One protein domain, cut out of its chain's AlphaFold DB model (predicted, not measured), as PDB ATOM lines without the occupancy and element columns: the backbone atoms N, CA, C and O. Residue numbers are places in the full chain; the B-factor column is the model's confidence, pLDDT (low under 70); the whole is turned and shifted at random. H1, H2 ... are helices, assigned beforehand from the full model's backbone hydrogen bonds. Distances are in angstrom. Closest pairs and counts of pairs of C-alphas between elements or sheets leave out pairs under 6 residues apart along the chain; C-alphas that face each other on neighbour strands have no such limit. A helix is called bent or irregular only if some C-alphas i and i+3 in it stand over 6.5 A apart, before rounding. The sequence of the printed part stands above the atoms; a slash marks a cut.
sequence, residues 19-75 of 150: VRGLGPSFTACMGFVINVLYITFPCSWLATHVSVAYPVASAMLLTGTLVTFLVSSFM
ATOM      1  N   VAL A  19      67.388  27.336 -38.072       54.75
ATOM      2  CA  VAL A  19      67.117  28.497 -38.945       54.75
ATOM      3  C   VAL A  19      65.923  28.288 -39.878       54.75
ATOM      4  O   VAL A  19      65.291  29.273 -40.242       54.75
ATOM      5  N   ARG A  20      65.582  27.033 -40.214       58.69
ATOM      6  CA  ARG A  20      64.398  26.684 -41.017       58.69
ATOM      7  C   ARG A  20      63.089  26.713 -40.224       58.69
ATOM      8  O   ARG A  20      62.077  27.124 -40.766       58.69
ATOM      9  N   GLY A  21      63.096  26.316 -38.949       60.12
ATOM     10  CA  GLY A  21      61.855  26.183 -38.175       60.12
ATOM     11  C   GLY A  21      61.358  27.470 -37.511       60.12
ATOM     12  O   GLY A  21      60.157  27.704 -37.445       60.12
ATOM     13  N   LEU A  22      62.255  28.325 -37.010       67.75
ATOM     14  CA  LEU A  22      61.858  29.376 -36.061       67.75
ATOM     15  C   LEU A  22      61.023  30.503 -36.695       67.75
ATOM     16  O   LEU A  22      60.091  30.998 -36.069       67.75
ATOM     17  N   GLY A  23      61.334  30.886 -37.937       74.75
ATOM     18  CA  GLY A  23      60.602  31.929 -38.666       74.75
ATOM     19  C   GLY A  23      59.189  31.489 -39.070       74.75
ATOM     20  O   GLY A  23      58.225  32.117 -38.635       74.75
ATOM     21  N   PRO A  24      59.040  30.390 -39.834       74.75
ATOM     22  CA  PRO A  24      57.732  29.907 -40.271       74.75
ATOM     23  C   PRO A  24      56.785  29.565 -39.123       74.75
ATOM     24  O   PRO A  24      55.605  29.884 -39.197       74.75
ATOM     25  N   SER A  25      57.300  28.978 -38.036       79.88
ATOM     26  CA  SER A  25      56.486  28.615 -36.866       79.88
ATOM     27  C   SER A  25      55.887  29.842 -36.181       79.88
ATOM     28  O   SER A  25      54.707  29.852 -35.834       79.88
ATOM     29  N   PHE A  26      56.695  30.892 -35.992       81.75
ATOM     30  CA  PHE A  26      56.243  32.131 -35.363       81.75
ATOM     31  C   PHE A  26      55.189  32.834 -36.221       81.75
ATOM     32  O   PHE A  26      54.130  33.214 -35.719       81.75
ATOM     33  N   THR A  27      55.442  32.943 -37.525       81.81
ATOM     34  CA  THR A  27      54.513  33.582 -38.459       81.81
ATOM     35  C   THR A  27      53.231  32.768 -38.651       81.81
ATOM     36  O   THR A  27      52.161  33.359 -38.731       81.81
ATOM     37  N   ALA A  28      53.295  31.432 -38.647       83.12
ATOM     38  CA  ALA A  28      52.108  30.576 -38.692       83.12
ATOM     39  C   ALA A  28      51.240  30.739 -37.435       83.12
ATOM     40  O   ALA A  28      50.020  30.850 -37.539       83.12
ATOM     41  N   CYS A  29      51.862  30.816 -36.255       85.75
ATOM     42  CA  CYS A  29      51.148  31.027 -34.997       85.75
ATOM     43  C   CYS A  29      50.476  32.411 -34.962       85.75
ATOM     44  O   CYS A  29      49.283  32.516 -34.684       85.75
ATOM     45  N   MET A  30      51.207  33.468 -35.339       85.88
ATOM     46  CA  MET A  30      50.641  34.815 -35.483       85.88
ATOM     47  C   MET A  30      49.521  34.856 -36.529       85.88
ATOM     48  O   MET A  30      48.464  35.426 -36.273       85.88
ATOM     49  N   GLY A  31      49.712  34.203 -37.677       85.75
ATOM     50  CA  GLY A  31      48.708  34.101 -38.733       85.75
ATOM     51  C   GLY A  31      47.425  33.435 -38.243       85.75
ATOM     52  O   GLY A  31      46.343  33.986 -38.439       85.75
ATOM     53  N   PHE A  32      47.530  32.304 -37.542       85.56
ATOM     54  CA  PHE A  32      46.380  31.603 -36.969       85.56
ATOM     55  C   PHE A  32      45.612  32.474 -35.964       85.56
ATOM     56  O   PHE A  32      44.387  32.565 -36.031       85.56
ATOM     57  N   VAL A  33      46.320  33.184 -35.080       88.94
ATOM     58  CA  VAL A  33      45.695  34.101 -34.111       88.94
ATOM     59  C   VAL A  33      44.955  35.239 -34.821       88.94
ATOM     60  O   VAL A  33      43.805  35.527 -34.488       88.94
ATOM     61  N   ILE A  34      45.573  35.851 -35.835       85.88
ATOM     62  CA  ILE A  34      44.959  36.933 -36.619       85.88
ATOM     63  C   ILE A  34      43.707  36.432 -37.358       85.88
ATOM     64  O   ILE A  34      42.693  37.125 -37.368       85.88
ATOM     65  N   ASN A  35      43.740  35.215 -37.912       83.31
ATOM     66  CA  ASN A  35      42.591  34.576 -38.565       83.31
ATOM     67  C   ASN A  35      41.403  34.416 -37.602       83.31
ATOM     68  O   ASN A  35      40.284  34.826 -37.912       83.31
ATOM     69  N   VAL A  36      41.646  33.846 -36.420       87.25
ATOM     70  CA  VAL A  36      40.597  33.592 -35.419       87.25
ATOM     71  C   VAL A  36      39.994  34.901 -34.903       87.25
ATOM     72  O   VAL A  36      38.772  35.020 -34.794       87.25
ATOM     73  N   LEU A  37      40.827  35.910 -34.635       88.38
ATOM     74  CA  LEU A  37      40.350  37.229 -34.209       88.38
ATOM     75  C   LEU A  37      39.513  37.908 -35.298       88.38
ATOM     76  O   LEU A  37      38.470  38.488 -35.000       88.38
ATOM     77  N   TYR A  38      39.934  37.795 -36.558       84.06
ATOM     78  CA  TYR A  38      39.227  38.377 -37.695       84.06
ATOM     79  C   TYR A  38      37.860  37.715 -37.959       84.06
ATOM     80  O   TYR A  38      36.895  38.392 -38.320       84.06
ATOM     81  N   ILE A  39      37.738  36.407 -37.724       80.19
ATOM     82  CA  ILE A  39      36.460  35.697 -37.871       80.19
ATOM     83  C   ILE A  39      35.504  36.007 -36.705       80.19
ATOM     84  O   ILE A  39      34.308  36.173 -36.923       80.19
ATOM     85  N   THR A  40      36.009  36.106 -35.474       84.50
ATOM     86  CA  THR A  40      35.158  36.255 -34.276       84.50
ATOM     87  C   THR A  40      34.664  37.679 -34.023       84.50
ATOM     88  O   THR A  40      33.537  37.847 -33.568       84.50
ATOM     89  N   PHE A  41      35.463  38.713 -34.311       80.81
ATOM     90  CA  PHE A  41      35.064  40.111 -34.090       80.81
ATOM     91  C   PHE A  41      34.526  40.774 -35.376       80.81
ATOM     92  O   PHE A  41      33.323  41.045 -35.442       80.81
ATOM     93  N   PRO A  42      35.355  41.024 -36.416       79.94
ATOM     94  CA  PRO A  42      34.914  41.673 -37.651       79.94
ATOM     95  C   PRO A  42      33.804  40.927 -38.384       79.94
ATOM     96  O   PRO A  42      32.792  41.540 -38.708       79.94
ATOM     97  N   CYS A  43      33.967  39.625 -38.648       75.56
ATOM     98  CA  CYS A  43      32.999  38.889 -39.466       75.56
ATOM     99  C   CYS A  43      31.648  38.716 -38.766       75.56
ATOM    100  O   CYS A  43      30.622  38.878 -39.422       75.56
ATOM    101  N   SER A  44      31.617  38.448 -37.456       79.62
ATOM    102  CA  SER A  44      30.352  38.348 -36.715       79.62
ATOM    103  C   SER A  44      29.582  39.669 -36.695       79.62
ATOM    104  O   SER A  44      28.365  39.654 -36.853       79.62
ATOM    105  N   TRP A  45      30.273  40.805 -36.569       80.62
ATOM    106  CA  TRP A  45      29.634  42.123 -36.573       80.62
ATOM    107  C   TRP A  45      29.222  42.583 -37.986       80.62
ATOM    108  O   TRP A  45      28.139  43.138 -38.174       80.62
ATOM    109  N   LEU A  46      30.035  42.314 -39.015       76.69
ATOM    110  CA  LEU A  46      29.697  42.659 -40.405       76.69
ATOM    111  C   LEU A  46      28.582  41.784 -40.987       76.69
ATOM    112  O   LEU A  46      27.776  42.283 -41.776       76.69
ATOM    113  N   ALA A  47      28.523  40.503 -40.609       75.88
ATOM    114  CA  ALA A  47      27.489  39.583 -41.080       75.88
ATOM    115  C   ALA A  47      26.089  40.012 -40.623       75.88
ATOM    116  O   ALA A  47      25.122  39.803 -41.354       75.88
ATOM    117  N   THR A  48      25.976  40.640 -39.448       78.62
ATOM    118  CA  THR A  48      24.691  41.100 -38.908       78.62
ATOM    119  C   THR A  48      24.276  42.485 -39.402       78.62
ATOM    120  O   THR A  48      23.081  42.761 -39.444       78.62
ATOM    121  N   HIS A  49      25.220  43.361 -39.770       81.00
ATOM    122  CA  HIS A  49      24.922  44.770 -40.077       81.00
ATOM    123  C   HIS A  49      25.082  45.186 -41.543       81.00
ATOM    124  O   HIS A  49      24.562  46.236 -41.915       81.00
ATOM    125  N   VAL A  50      25.793  44.417 -42.374       81.19
ATOM    126  CA  VAL A  50      26.116  44.835 -43.750       81.19
ATOM    127  C   VAL A  50      25.712  43.776 -44.769       81.19
ATOM    128  O   VAL A  50      24.810  44.008 -45.568       81.19
ATOM    129  N   SER A  51      26.403  42.635 -44.795       80.81
ATOM    130  CA  SER A  51      26.214  41.607 -45.824       80.81
ATOM    131  C   SER A  51      27.095  40.388 -45.552       80.81
ATOM    132  O   SER A  51      28.258  40.520 -45.170       80.81
ATOM    133  N   VAL A  52      26.568  39.195 -45.843       79.00
ATOM    134  CA  VAL A  52      27.297  37.915 -45.774       79.00
ATOM    135  C   VAL A  52      28.331  37.766 -46.906       79.00
ATOM    136  O   VAL A  52      29.241  36.952 -46.802       79.00
ATOM    137  N   ALA A  53      28.278  38.577 -47.967       80.50
ATOM    138  CA  ALA A  53      29.245  38.489 -49.070       80.50
ATOM    139  C   ALA A  53      30.674  38.896 -48.657       80.50
ATOM    140  O   ALA A  53      31.657  38.365 -49.171       80.50
ATOM    141  N   TYR A  54      30.799  39.817 -47.699       80.62
ATOM    142  CA  TYR A  54      32.090  40.311 -47.225       80.62
ATOM    143  C   TYR A  54      32.934  39.254 -46.480       80.62
ATOM    144  O   TYR A  54      34.101  39.088 -46.841       80.62
ATOM    145  N   PRO A  55      32.401  38.503 -45.487       82.38
ATOM    146  CA  PRO A  55      33.164  37.446 -44.818       82.38
ATOM    147  C   PRO A  55      33.560  36.298 -45.757       82.38
ATOM    148  O   PRO A  55      34.587  35.660 -45.540       82.38
ATOM    149  N   VAL A  56      32.780  36.043 -46.816       82.50
ATOM    150  CA  VAL A  56      33.125  35.032 -47.826       82.50
ATOM    151  C   VAL A  56      34.353  35.473 -48.623       82.50
ATOM    152  O   VAL A  56      35.336  34.735 -48.690       82.50
ATOM    153  N   ALA A  57      34.355  36.699 -49.153       83.88
ATOM    154  CA  ALA A  57      35.490  37.224 -49.911       83.88
ATOM    155  C   ALA A  57      36.778  37.295 -49.069       83.88
ATOM    156  O   ALA A  57      37.862  36.949 -49.546       83.88
ATOM    157  N   SER A  58      36.678  37.702 -47.801       82.38
ATOM    158  CA  SER A  58      37.841  37.772 -46.912       82.38
ATOM    159  C   SER A  58      38.389  36.392 -46.548       82.38
ATOM    160  O   SER A  58      39.607  36.213 -46.571       82.38
ATOM    161  N   ALA A  59      37.531  35.396 -46.300       82.19
ATOM    162  CA  ALA A  59      37.962  34.018 -46.061       82.19
ATOM    163  C   ALA A  59      38.715  33.427 -47.266       82.19
ATOM    164  O   ALA A  59      39.725  32.738 -47.090       82.19
ATOM    165  N   MET A  60      38.281  33.737 -48.491       83.50
ATOM    166  CA  MET A  60      38.950  33.287 -49.718       83.50
ATOM    167  C   MET A  60      40.357  33.888 -49.858       83.50
ATOM    168  O   MET A  60      41.333  33.156 -50.043       83.50
ATOM    169  N   LEU A  61      40.484  35.209 -49.696       83.12
ATOM    170  CA  LEU A  61      41.774  35.912 -49.770       83.12
ATOM    171  C   LEU A  61      42.745  35.456 -48.670       83.12
ATOM    172  O   LEU A  61      43.948  35.291 -48.900       83.12
ATOM    173  N   LEU A  62      42.215  35.213 -47.473       82.50
ATOM    174  CA  LEU A  62      42.980  34.756 -46.321       82.50
ATOM    175  C   LEU A  62      43.494  33.323 -46.511       82.50
ATOM    176  O   LEU A  62      44.662  33.047 -46.238       82.50
ATOM    177  N   THR A  63      42.665  32.441 -47.073       81.19
ATOM    178  CA  THR A  63      43.057  31.067 -47.418       81.19
ATOM    179  C   THR A  63      44.163  31.057 -48.473       81.19
ATOM    180  O   THR A  63      45.176  30.384 -48.284       81.19
ATOM    181  N   GLY A  64      44.042  31.860 -49.537       82.62
ATOM    182  CA  GLY A  64      45.096  31.987 -50.554       82.62
ATOM    183  C   GLY A  64      46.425  32.490 -49.977       82.62
ATOM    184  O   GLY A  64      47.499  31.989 -50.327       82.62
ATOM    185  N   THR A  65      46.356  33.425 -49.026       83.69
ATOM    186  CA  THR A  65      47.536  33.942 -48.319       83.69
ATOM    187  C   THR A  65      48.191  32.863 -47.455       83.69
ATOM    188  O   THR A  65      49.411  32.705 -47.507       83.69
ATOM    189  N   LEU A  66      47.407  32.078 -46.706       80.69
ATOM    190  CA  LEU A  66      47.918  30.964 -45.900       80.69
ATOM    191  C   LEU A  66      48.567  29.883 -46.770       80.69
ATOM    192  O   LEU A  66      49.660  29.431 -46.445       80.69
ATOM    193  N   VAL A  67      47.952  29.503 -47.891       81.94
ATOM    194  CA  VAL A  67      48.521  28.508 -48.817       81.94
ATOM    195  C   VAL A  67      49.845  28.999 -49.397       81.94
ATOM    196  O   VAL A  67      50.843  28.287 -49.328       81.94
ATOM    197  N   THR A  68      49.889  30.236 -49.896       80.06
ATOM    198  CA  THR A  68      51.121  30.827 -50.449       80.06
ATOM    199  C   THR A  68      52.217  30.910 -49.390       80.06
ATOM    200  O   THR A  68      53.382  30.612 -49.658       80.06
ATOM    201  N   PHE A  69      51.842  31.265 -48.161       82.00
ATOM    202  CA  PHE A  69      52.757  31.313 -47.032       82.00
ATOM    203  C   PHE A  69      53.307  29.927 -46.665       82.00
ATOM    204  O   PHE A  69      54.513  29.788 -46.461       82.00
ATOM    205  N   LEU A  70      52.451  28.900 -46.598       79.12
ATOM    206  CA  LEU A  70      52.854  27.526 -46.286       79.12
ATOM    207  C   LEU A  70      53.770  26.971 -47.374       79.12
ATOM    208  O   LEU A  70      54.826  26.436 -47.049       79.12
ATOM    209  N   VAL A  71      53.425  27.158 -48.648       76.94
ATOM    210  CA  VAL A  71      54.292  26.741 -49.754       76.94
ATOM    211  C   VAL A  71      55.634  27.462 -49.657       76.94
ATOM    212  O   VAL A  71      56.657  26.804 -49.565       76.94
ATOM    213  N   SER A  72      55.662  28.789 -49.543       79.75
ATOM    214  CA  SER A  72      56.920  29.537 -49.374       79.75
ATOM    215  C   SER A  72      57.746  29.074 -48.161       79.75
ATOM    216  O   SER A  72      58.974  29.037 -48.211       79.75
ATOM    217  N   SER A  73      57.080  28.663 -47.080       78.75
ATOM    218  CA  SER A  73      57.728  28.184 -45.855       78.75
ATOM    219  C   SER A  73      58.303  26.769 -45.959       78.75
ATOM    220  O   SER A  73      59.311  26.484 -45.312       78.75
ATOM    221  N   PHE A  74      57.662  25.880 -46.722       70.69
ATOM    222  CA  PHE A  74      58.080  24.481 -46.883       70.69
ATOM    223  C   PHE A  74      58.891  24.227 -48.151       70.69
ATOM    224  O   PHE A  74      59.553  23.194 -48.248       70.69
ATOM    225  N   MET A  75      58.857  25.146 -49.114       72.81
ATOM    226  CA  MET A  75      59.671  25.043 -50.312       72.81
ATOM    227  C   MET A  75      61.112  25.343 -49.946       72.81
ATOM    228  O   MET A  75      61.529  26.485 -49.750       72.81
TER     229      MET A  75
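AT A GLANCE: This is residues 19 to 75 of the 150 residues of an uncharacterized protein of Hucho hucho (huchen) (UniProt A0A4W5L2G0). The model is a long, slender helical hairpin: H1 runs the full length of the rod, a tight turn follows, and H2 folds back beside it, the two helices side by side and almost parallel in line but running opposite ways. H1 has a kink of 26 degrees near residue 42, not far before the turn. The printed part has 57 residues with two named helices, H1 then H2, and no named strand; the class is all helix. The whole is loose, with a radius of gyration of the C-alphas of 13.7 A, and spans 45 by 17 by 7 A.

HOW THE PARTS SIT: H1, residues 19 to 49, touches H2, residues 53 to 74, with 10 pairs of C-alphas within 8 A. The closest C-alphas of the two are those of Cys 43 and Pro 55, 5.5 A apart. Their lines stand at a shallow tilt of 3 degrees, opposite ways, and their centres are 10.7 A apart. The two form a helical hairpin. In H2 every O i to N i+4 pair is within hydrogen-bond range, and in H1 21 of 27 are.

IN THESE COORDINATES: H1 begins at C-alpha 19, at (67.117, 28.497, -38.945), and ends at C-alpha 49, at (24.922, 44.770, -40.077), 45.2 A from first to last C-alpha. It is irregular, but only just: C-alphas 20 and 23 are 6.9 A apart. H2 measures 32.1 A from C-alpha 53 to C-alpha 74, which is at (58.080, 24.481, -46.883).

THE WHOLE: The two C-alphas farthest apart are those of Val 19 and His 49, at 45.2 A, while those of Val 19 and Met 75, first and last printed, are 14.0 A apart. The printed part has no cut, and the link from H1 to H2, three residues, is tight. The mean pLDDT of the printed part is 79.8; residues 19 to 22 are under 70.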